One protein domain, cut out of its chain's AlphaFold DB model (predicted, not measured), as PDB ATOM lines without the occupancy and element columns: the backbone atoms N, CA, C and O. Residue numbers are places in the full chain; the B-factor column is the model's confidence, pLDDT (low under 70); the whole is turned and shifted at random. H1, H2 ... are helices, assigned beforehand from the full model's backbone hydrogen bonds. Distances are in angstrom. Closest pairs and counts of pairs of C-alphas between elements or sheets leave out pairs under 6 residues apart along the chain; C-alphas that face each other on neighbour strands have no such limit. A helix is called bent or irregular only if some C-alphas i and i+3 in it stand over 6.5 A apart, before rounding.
ATOM      1  N   ASP A  11     -40.842  16.818  42.533       77.31
ATOM      2  CA  ASP A  11     -41.389  17.598  43.652       77.31
ATOM      3  C   ASP A  11     -40.856  19.034  43.638       77.31
ATOM      4  O   ASP A  11     -41.575  19.974  43.982       77.31
ATOM      5  N   ASP A  12     -39.623  19.232  43.166       74.56
ATOM      6  CA  ASP A  12     -39.062  20.570  42.973       74.56
ATOM      7  C   ASP A  12     -39.841  21.332  41.888       74.56
ATOM      8  O   ASP A  12     -40.184  22.494  42.091       74.56
ATOM      9  N   LEU A  13     -40.234  20.681  40.783       73.69
ATOM     10  CA  LEU A  13     -41.041  21.298  39.716       73.69
ATOM     11  C   LEU A  13     -42.450  21.709  40.172       73.69
ATOM     12  O   LEU A  13     -42.919  22.788  39.800       73.69
ATOM     13  N   ALA A  14     -43.109  20.907  41.014       77.56
ATOM     14  CA  ALA A  14     -44.405  21.280  41.586       77.56
ATOM     15  C   ALA A  14     -44.282  22.502  42.520       77.56
ATOM     16  O   ALA A  14     -45.118  23.409  42.472       77.56
ATOM     17  N   ASN A  15     -43.193  22.576  43.291       70.69
ATOM     18  CA  ASN A  15     -42.898  23.698  44.185       70.69
ATOM     19  C   ASN A  15     -42.392  24.950  43.450       70.69
ATOM     20  O   ASN A  15     -42.588  26.067  43.930       70.69
ATOM     21  N   PHE A  16     -41.803  24.825  42.258       66.81
ATOM     22  CA  PHE A  16     -41.439  25.993  41.452       66.81
ATOM     23  C   PHE A  16     -42.674  26.800  41.034       66.81
ATOM     24  O   PHE A  16     -42.628  28.029  41.073       66.81
ATOM     25  N   SER A  17     -43.802  26.149  40.726       65.06
ATOM     26  CA  SER A  17     -45.031  26.847  40.309       65.06
ATOM     27  C   SER A  17     -45.617  27.750  41.404       65.06
ATOM     28  O   SER A  17     -46.009  28.886  41.132       65.06
ATOM     29  N   THR A  18     -45.581  27.304  42.662       69.69
ATOM     30  CA  THR A  18     -45.985  28.100  43.833       69.69
ATOM     31  C   THR A  18     -44.931  29.135  44.229       69.69
ATOM     32  O   THR A  18     -45.250  30.099  44.921       69.69
ATOM     33  N   THR A  19     -43.691  28.997  43.749       61.69
ATOM     34  CA  THR A  19     -42.622  29.986  43.957       61.69
ATOM     35  C   THR A  19     -42.665  31.110  42.909       61.69
ATOM     36  O   THR A  19     -42.254  32.232  43.207       61.69
ATOM     37  N   PHE A  20     -43.236  30.898  41.717       60.03
ATOM     38  CA  PHE A  20     -43.377  31.963  40.709       60.03
ATOM     39  C   PHE A  20     -44.378  33.057  41.107       60.03
ATOM     40  O   PHE A  20     -44.162  34.218  40.774       60.03
ATOM     41  N   THR A  21     -45.404  32.760  41.908       65.25
ATOM     42  CA  THR A  21     -46.248  33.808  42.523       65.25
ATOM     43  C   THR A  21     -45.500  34.624  43.583       65.25
ATOM     44  O   THR A  21     -45.950  35.698  43.971       65.25
ATOM     45  N   SER A  22     -44.324  34.161  44.015       64.31
ATOM     46  CA  SER A  22     -43.431  34.861  44.942       64.31
ATOM     47  C   SER A  22     -42.251  35.563  44.257       64.31
ATOM     48  O   SER A  22     -41.300  35.951  44.934       64.31
ATOM     49  N   PHE A  23     -42.312  35.781  42.937       66.94
ATOM     50  CA  PHE A  23     -41.272  36.489  42.175       66.94
ATOM     51  C   PHE A  23     -40.876  37.827  42.816       66.94
ATOM     52  O   PHE A  23     -39.696  38.136  42.977       66.94
ATOM     53  N   ASP A  24     -41.876  38.561  43.299       72.69
ATOM     54  CA  ASP A  24     -41.693  39.841  43.982       72.69
ATOM     55  C   ASP A  24     -40.981  39.684  45.344       72.69
ATOM     56  O   ASP A  24     -40.151  40.498  45.752       72.69
ATOM     57  N   LYS A  25     -41.200  38.554  46.033       71.81
ATOM     58  CA  LYS A  25     -40.521  38.236  47.301       71.81
ATOM     59  C   LYS A  25     -39.069  37.800  47.121       71.81
ATOM     60  O   LYS A  25     -38.280  37.964  48.052       71.81
ATOM     61  N   CYS A  26     -38.691  37.278  45.954       72.38
ATOM     62  CA  CYS A  26     -37.283  37.036  45.624       72.38
ATOM     63  C   CYS A  26     -36.572  38.371  45.341       72.38
ATOM     64  O   CYS A  26     -35.441  38.554  45.782       72.38
ATOM     65  N   MET A  27     -37.243  39.373  44.760       77.38
ATOM     66  CA  MET A  27     -36.623  40.679  44.493       77.38
ATOM     67  C   MET A  27     -36.259  41.484  45.759       77.38
ATOM     68  O   MET A  27     -35.371  42.332  45.711       77.38
ATOM     69  N   GLN A  28     -36.886  41.193  46.905       81.94
ATOM     70  CA  GLN A  28     -36.588  41.852  48.187       81.94
ATOM     71  C   GLN A  28     -35.283  41.396  48.858       81.94
ATOM     72  O   GLN A  28     -34.855  42.023  49.827       81.94
ATOM     73  N   LYS A  29     -34.646  40.313  48.395       80.69
ATOM     74  CA  LYS A  29     -33.366  39.846  48.950       80.69
ATOM     75  C   LYS A  29     -32.240  40.099  47.959       80.69
ATOM     76  O   LYS A  29     -32.265  39.578  46.848       80.69
ATOM     77  N   ASP A  30     -31.193  40.786  48.408       86.00
ATOM     78  CA  ASP A  30     -30.030  41.132  47.575       86.00
ATOM     79  C   ASP A  30     -29.354  39.903  46.937       86.00
ATOM     80  O   ASP A  30     -28.860  39.964  45.813       86.00
ATOM     81  N   ILE A  31     -29.419  38.745  47.602       83.50
ATOM     82  CA  ILE A  31     -28.878  37.466  47.107       83.50
ATOM     83  C   ILE A  31     -29.676  36.908  45.910       83.50
ATOM     84  O   ILE A  31     -29.114  36.233  45.052       83.50
ATOM     85  N   CYS A  32     -30.971  37.214  45.807       82.38
ATOM     86  CA  CYS A  32     -31.836  36.781  44.703       82.38
ATOM     87  C   CYS A  32     -31.735  37.703  43.468       82.38
ATOM     88  O   CYS A  32     -32.201  37.343  42.389       82.38
ATOM     89  N   LYS A  33     -31.125  38.891  43.592       86.94
ATOM     90  CA  LYS A  33     -31.069  39.890  42.511       86.94
ATOM     91  C   LYS A  33     -30.118  39.491  41.382       86.94
ATOM     92  O   LYS A  33     -30.407  39.722  40.211       86.94
ATOM     93  N   ILE A  34     -29.000  38.860  41.736       91.69
ATOM     94  CA  ILE A  34     -27.969  38.429  40.786       91.69
ATOM     95  C   ILE A  34     -28.514  37.411  39.766       91.69
ATOM     96  O   ILE A  34     -28.401  37.683  38.570       91.69
ATOM     97  N   PRO A  35     -29.143  36.281  40.162       89.62
ATOM     98  CA  PRO A  35     -29.618  35.294  39.189       89.62
ATOM     99  C   PRO A  35     -30.718  35.842  38.275       89.62
ATOM    100  O   PRO A  35     -30.771  35.476  37.103       89.62
ATOM    101  N   PHE A  36     -31.559  36.754  38.772       88.81
ATOM    102  CA  PHE A  36     -32.603  37.375  37.962       88.81
ATOM    103  C   PHE A  36     -32.024  38.264  36.853       88.81
ATOM    104  O   PHE A  36     -32.404  38.120  35.693       88.81
ATOM    105  N   ILE A  37     -31.052  39.124  37.181       90.81
ATOM    106  CA  ILE A  37     -30.383  39.978  36.185       90.81
ATOM    107  C   ILE A  37     -29.681  39.115  35.131       90.81
ATOM    108  O   ILE A  37     -29.843  39.360  33.937       90.81
ATOM    109  N   VAL A  38     -28.958  38.071  35.548       95.31
ATOM    110  CA  VAL A  38     -28.275  37.154  34.619       95.31
ATOM    111  C   VAL A  38     -29.280  36.442  33.704       95.31
ATOM    112  O   VAL A  38     -29.063  36.373  32.495       95.31
ATOM    113  N   GLY A  39     -30.409  35.980  34.251       93.69
ATOM    114  CA  GLY A  39     -31.484  35.362  33.475       93.69
ATOM    115  C   GLY A  39     -32.076  36.307  32.428       93.69
ATOM    116  O   GLY A  39     -32.218  35.924  31.265       93.69
ATOM    117  N   CYS A  40     -32.351  37.560  32.800       92.06
ATOM    118  CA  CYS A  40     -32.850  38.574  31.873       92.06
ATOM    119  C   CYS A  40     -31.843  38.920  30.769       92.06
ATOM    120  O   CYS A  40     -32.257  39.120  29.631       92.06
ATOM    121  N   VAL A  41     -30.541  38.961  31.065       97.00
ATOM    122  CA  VAL A  41     -29.509  39.234  30.050       97.00
ATOM    123  C   VAL A  41     -29.428  38.090  29.037       97.00
ATOM    124  O   VAL A  41     -29.437  38.344  27.835       97.00
ATOM    125  N   ILE A  42     -29.422  36.831  29.490       97.31
ATOM    126  CA  ILE A  42     -29.375  35.665  28.592       97.31
ATOM    127  C   ILE A  42     -30.650  35.586  27.742       97.31
ATOM    128  O   ILE A  42     -30.570  35.443  26.521       97.31
ATOM    129  N   ALA A  43     -31.825  35.734  28.363       95.62
ATOM    130  CA  ALA A  43     -33.097  35.756  27.643       95.62
ATOM    131  C   ALA A  43     -33.167  36.928  26.649       95.62
ATOM    132  O   ALA A  43     -33.600  36.751  25.510       95.62
ATOM    133  N   GLY A  44     -32.675  38.104  27.047       97.19
ATOM    134  CA  GLY A  44     -32.597  39.295  26.210       97.19
ATOM    135  C   GLY A  44     -31.707  39.102  24.986       97.19
ATOM    136  O   GLY A  44     -32.127  39.448  23.889       97.19
ATOM    137  N   ILE A  45     -30.529  38.486  25.127       97.25
ATOM    138  CA  ILE A  45     -29.626  38.207  23.997       97.25
ATOM    139  C   ILE A  45     -30.281  37.252  22.992       97.25
ATOM    140  O   ILE A  45     -30.184  37.478  21.787       97.25
ATOM    141  N   ILE A  46     -30.992  36.224  23.464       96.25
ATOM    142  CA  ILE A  46     -31.685  35.270  22.586       96.25
ATOM    143  C   ILE A  46     -32.806  35.971  21.809       96.25
ATOM    144  O   ILE A  46     -32.877  35.843  20.587       96.25
ATOM    145  N   VAL A  47     -33.652  36.746  22.493       97.00
ATOM    146  CA  VAL A  47     -34.759  37.481  21.858       97.00
ATOM    147  C   VAL A  47     -34.237  38.572  20.923       97.00
ATOM    148  O   VAL A  47     -34.755  38.752  19.825       97.00
ATOM    149  N   PHE A  48     -33.184  39.285  21.314       96.50
ATOM    150  CA  PHE A  48     -32.572  40.303  20.468       96.50
ATOM    151  C   PHE A  48     -31.933  39.678  19.225       96.50
ATOM    152  O   PHE A  48     -32.095  40.201  18.126       96.50
ATOM    153  N   SER A  49     -31.284  38.518  19.362       94.44
ATOM    154  CA  SER A  49     -30.737  37.767  18.230       94.44
ATOM    155  C   SER A  49     -31.830  37.312  17.263       94.44
ATOM    156  O   SER A  49     -31.659  37.450  16.052       94.44
ATOM    157  N   THR A  50     -32.953  36.782  17.757       92.19
ATOM    158  CA  THR A  50     -34.055  36.346  16.883       92.19
ATOM    159  C   THR A  50     -34.740  37.530  16.213       92.19
ATOM    160  O   THR A  50     -34.980  37.478  15.009       92.19
ATOM    161  N   LEU A  51     -34.979  38.629  16.936       94.75
ATOM    162  CA  LEU A  51     -35.536  39.858  16.368       94.75
ATOM    163  C   LEU A  51     -34.616  40.480  15.319       94.75
ATOM    164  O   LEU A  51     -35.097  40.899  14.270       94.75
ATOM    165  N   TRP A  52     -33.304  40.506  15.553       92.69
ATOM    166  CA  TRP A  52     -32.339  41.017  14.579       92.69
ATOM    167  C   TRP A  52     -32.317  40.168  13.303       92.69
ATOM    168  O   TRP A  52     -32.306  40.705  12.191       92.69
ATOM    169  N   CYS A  53     -32.385  38.841  13.448       86.12
ATOM    170  CA  CYS A  53     -32.550  37.926  12.320       86.12
ATOM    171  C   CYS A  53     -33.865  38.179  11.570       86.12
ATOM    172  O   CYS A  53     -33.847  38.272  10.343       86.12
ATOM    173  N   LEU A  54     -34.988  38.352  12.277       89.06
ATOM    174  CA  LEU A  54     -36.292  38.646  11.672       89.06
ATOM    175  C   LEU A  54     -36.303  39.995  10.952       89.06
ATOM    176  O   LEU A  54     -36.797  40.077   9.831       89.06
ATOM    177  N   PHE A  55     -35.718  41.034  11.544       91.38
ATOM    178  CA  PHE A  55     -35.640  42.360  10.937       91.38
ATOM    179  C   PHE A  55     -34.861  42.320   9.619       91.38
ATOM    180  O   PHE A  55     -35.328  42.843   8.607       91.38
ATOM    181  N   ARG A  56     -33.722  41.614   9.588       84.94
ATOM    182  CA  ARG A  56     -32.978  41.370   8.342       84.94
ATOM    183  C   ARG A  56     -33.758  40.514   7.344       84.94
ATOM    184  O   ARG A  56     -33.725  40.807   6.156       84.94
ATOM    185  N   CYS A  57     -34.494  39.512   7.811       83.50
ATOM    186  CA  CYS A  57     -35.362  38.683   6.974       83.50
ATOM    187  C   CYS A  57     -36.487  39.485   6.298       83.50
ATOM    188  O   CYS A  57     -36.757  39.295   5.115       83.50
ATOM    189  N   ILE A  58     -37.114  40.411   7.025       87.25
ATOM    190  CA  ILE A  58     -38.179  41.274   6.497       87.25
ATOM    191  C   ILE A  58     -37.600  42.301   5.514       87.25
ATOM    192  O   ILE A  58     -38.162  42.504   4.441       87.25
ATOM    193  N   MET A  59     -36.454  42.905   5.842       85.88
ATOM    194  CA  MET A  59     -35.798  43.921   5.005       85.88
ATOM    195  C   MET A  59     -35.200  43.349   3.713       85.88
ATOM    196  O   MET A  59     -35.252  44.001   2.675       85.88
ATOM    197  N   CYS A  60     -34.645  42.136   3.746       78.19
ATOM    198  CA  CYS A  60     -34.064  41.492   2.564       78.19
ATOM    199  C   CYS A  60     -35.083  40.672   1.749       78.19
ATOM    200  O   CYS A  60     -34.719  40.082   0.731       78.19
ATOM    201  N   GLY A  61     -36.350  40.634   2.179       70.25
ATOM    202  CA  GLY A  61     -37.405  39.823   1.582       70.25
ATOM    203  C   GLY A  61     -37.228  38.321   1.833       70.25
ATOM    204  O   GLY A  61     -36.131  37.820   2.089       70.25
TER     205      GLY A  61
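AT A GLANCE: This is residues 11 to 61 of the 375 residues of an uncharacterized protein of Sphaerosporella brunnea (UniProt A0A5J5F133). One long, nearly straight helix, H3, makes the long arm of an L, and the short helices H1 and H2 make the short arm, set crosswise at the end of H3 where H3 begins. Residues 37 to 61, of which 37 to 59 belong to H3, stick out from that corner with nothing beside them, and at the other tip residues 11 to 22, of which 11 to 20 belong to H1, stand free too. The printed part has 51 residues with three named helices, in the order H1, H2, H3, and no named strand; its class is all helix. The whole is extended, with a radius of gyration of the C-alphas of 16.5 A, and the C-alphas span 46 by 26 by 14 A.

IN THESE COORDINATES: Find C-alpha 30 at (-30.030, 41.132, 47.575); here H3, residues 30 to 59, begins, and it runs 43.0 A to C-alpha 59 at (-35.798, 43.921, 5.005), with z falling along the way. H3 is neither bent nor irregular, but only just: C-alphas 31 and 34 are 6.5 A apart. Step back along the chain to H2, residues 23 to 27, which measures 6.7 A from first to last C-alpha. Before it comes H1, residues 11 to 20, which starts at C-alpha 11 at (-41.389, 17.598, 43.652) and is 14.8 A long.

HOW THE PARTS SIT: Look first at the beginning of H3, where H2 and H3 touch only at the corner by their link, and only just, with 3 pairs of C-alphas within 8 A. The closest C-alphas of the two are those of Cys 26 and Cys 32, 5.5 A apart, and H3 touches H2 with residues 32 to 33 alone. The centres of H2 and H3 are 20.5 A apart. Further out, H1 and H2 meet only through their link, and H1 and H3 are apart. In the backbone, each O i to N i+4 pair of H2 is within hydrogen-bond range; in H3 this holds for 23 of 26 pairs and in H1 for 4 of 6.

THE WHOLE: The two C-alphas farthest apart are those of Asp 11 and Cys 60, 48.1 A, and the outline is elongated, only just. The printed part runs from 11 to 61 and has no cut. Both links, H1 to H2 and H2 to H3, are tight, with 2 residues in each. The mean pLDDT of the printed part is 83.1; look for the low values, under 70, at residues 16 to 23, while H3 has a mean of 91.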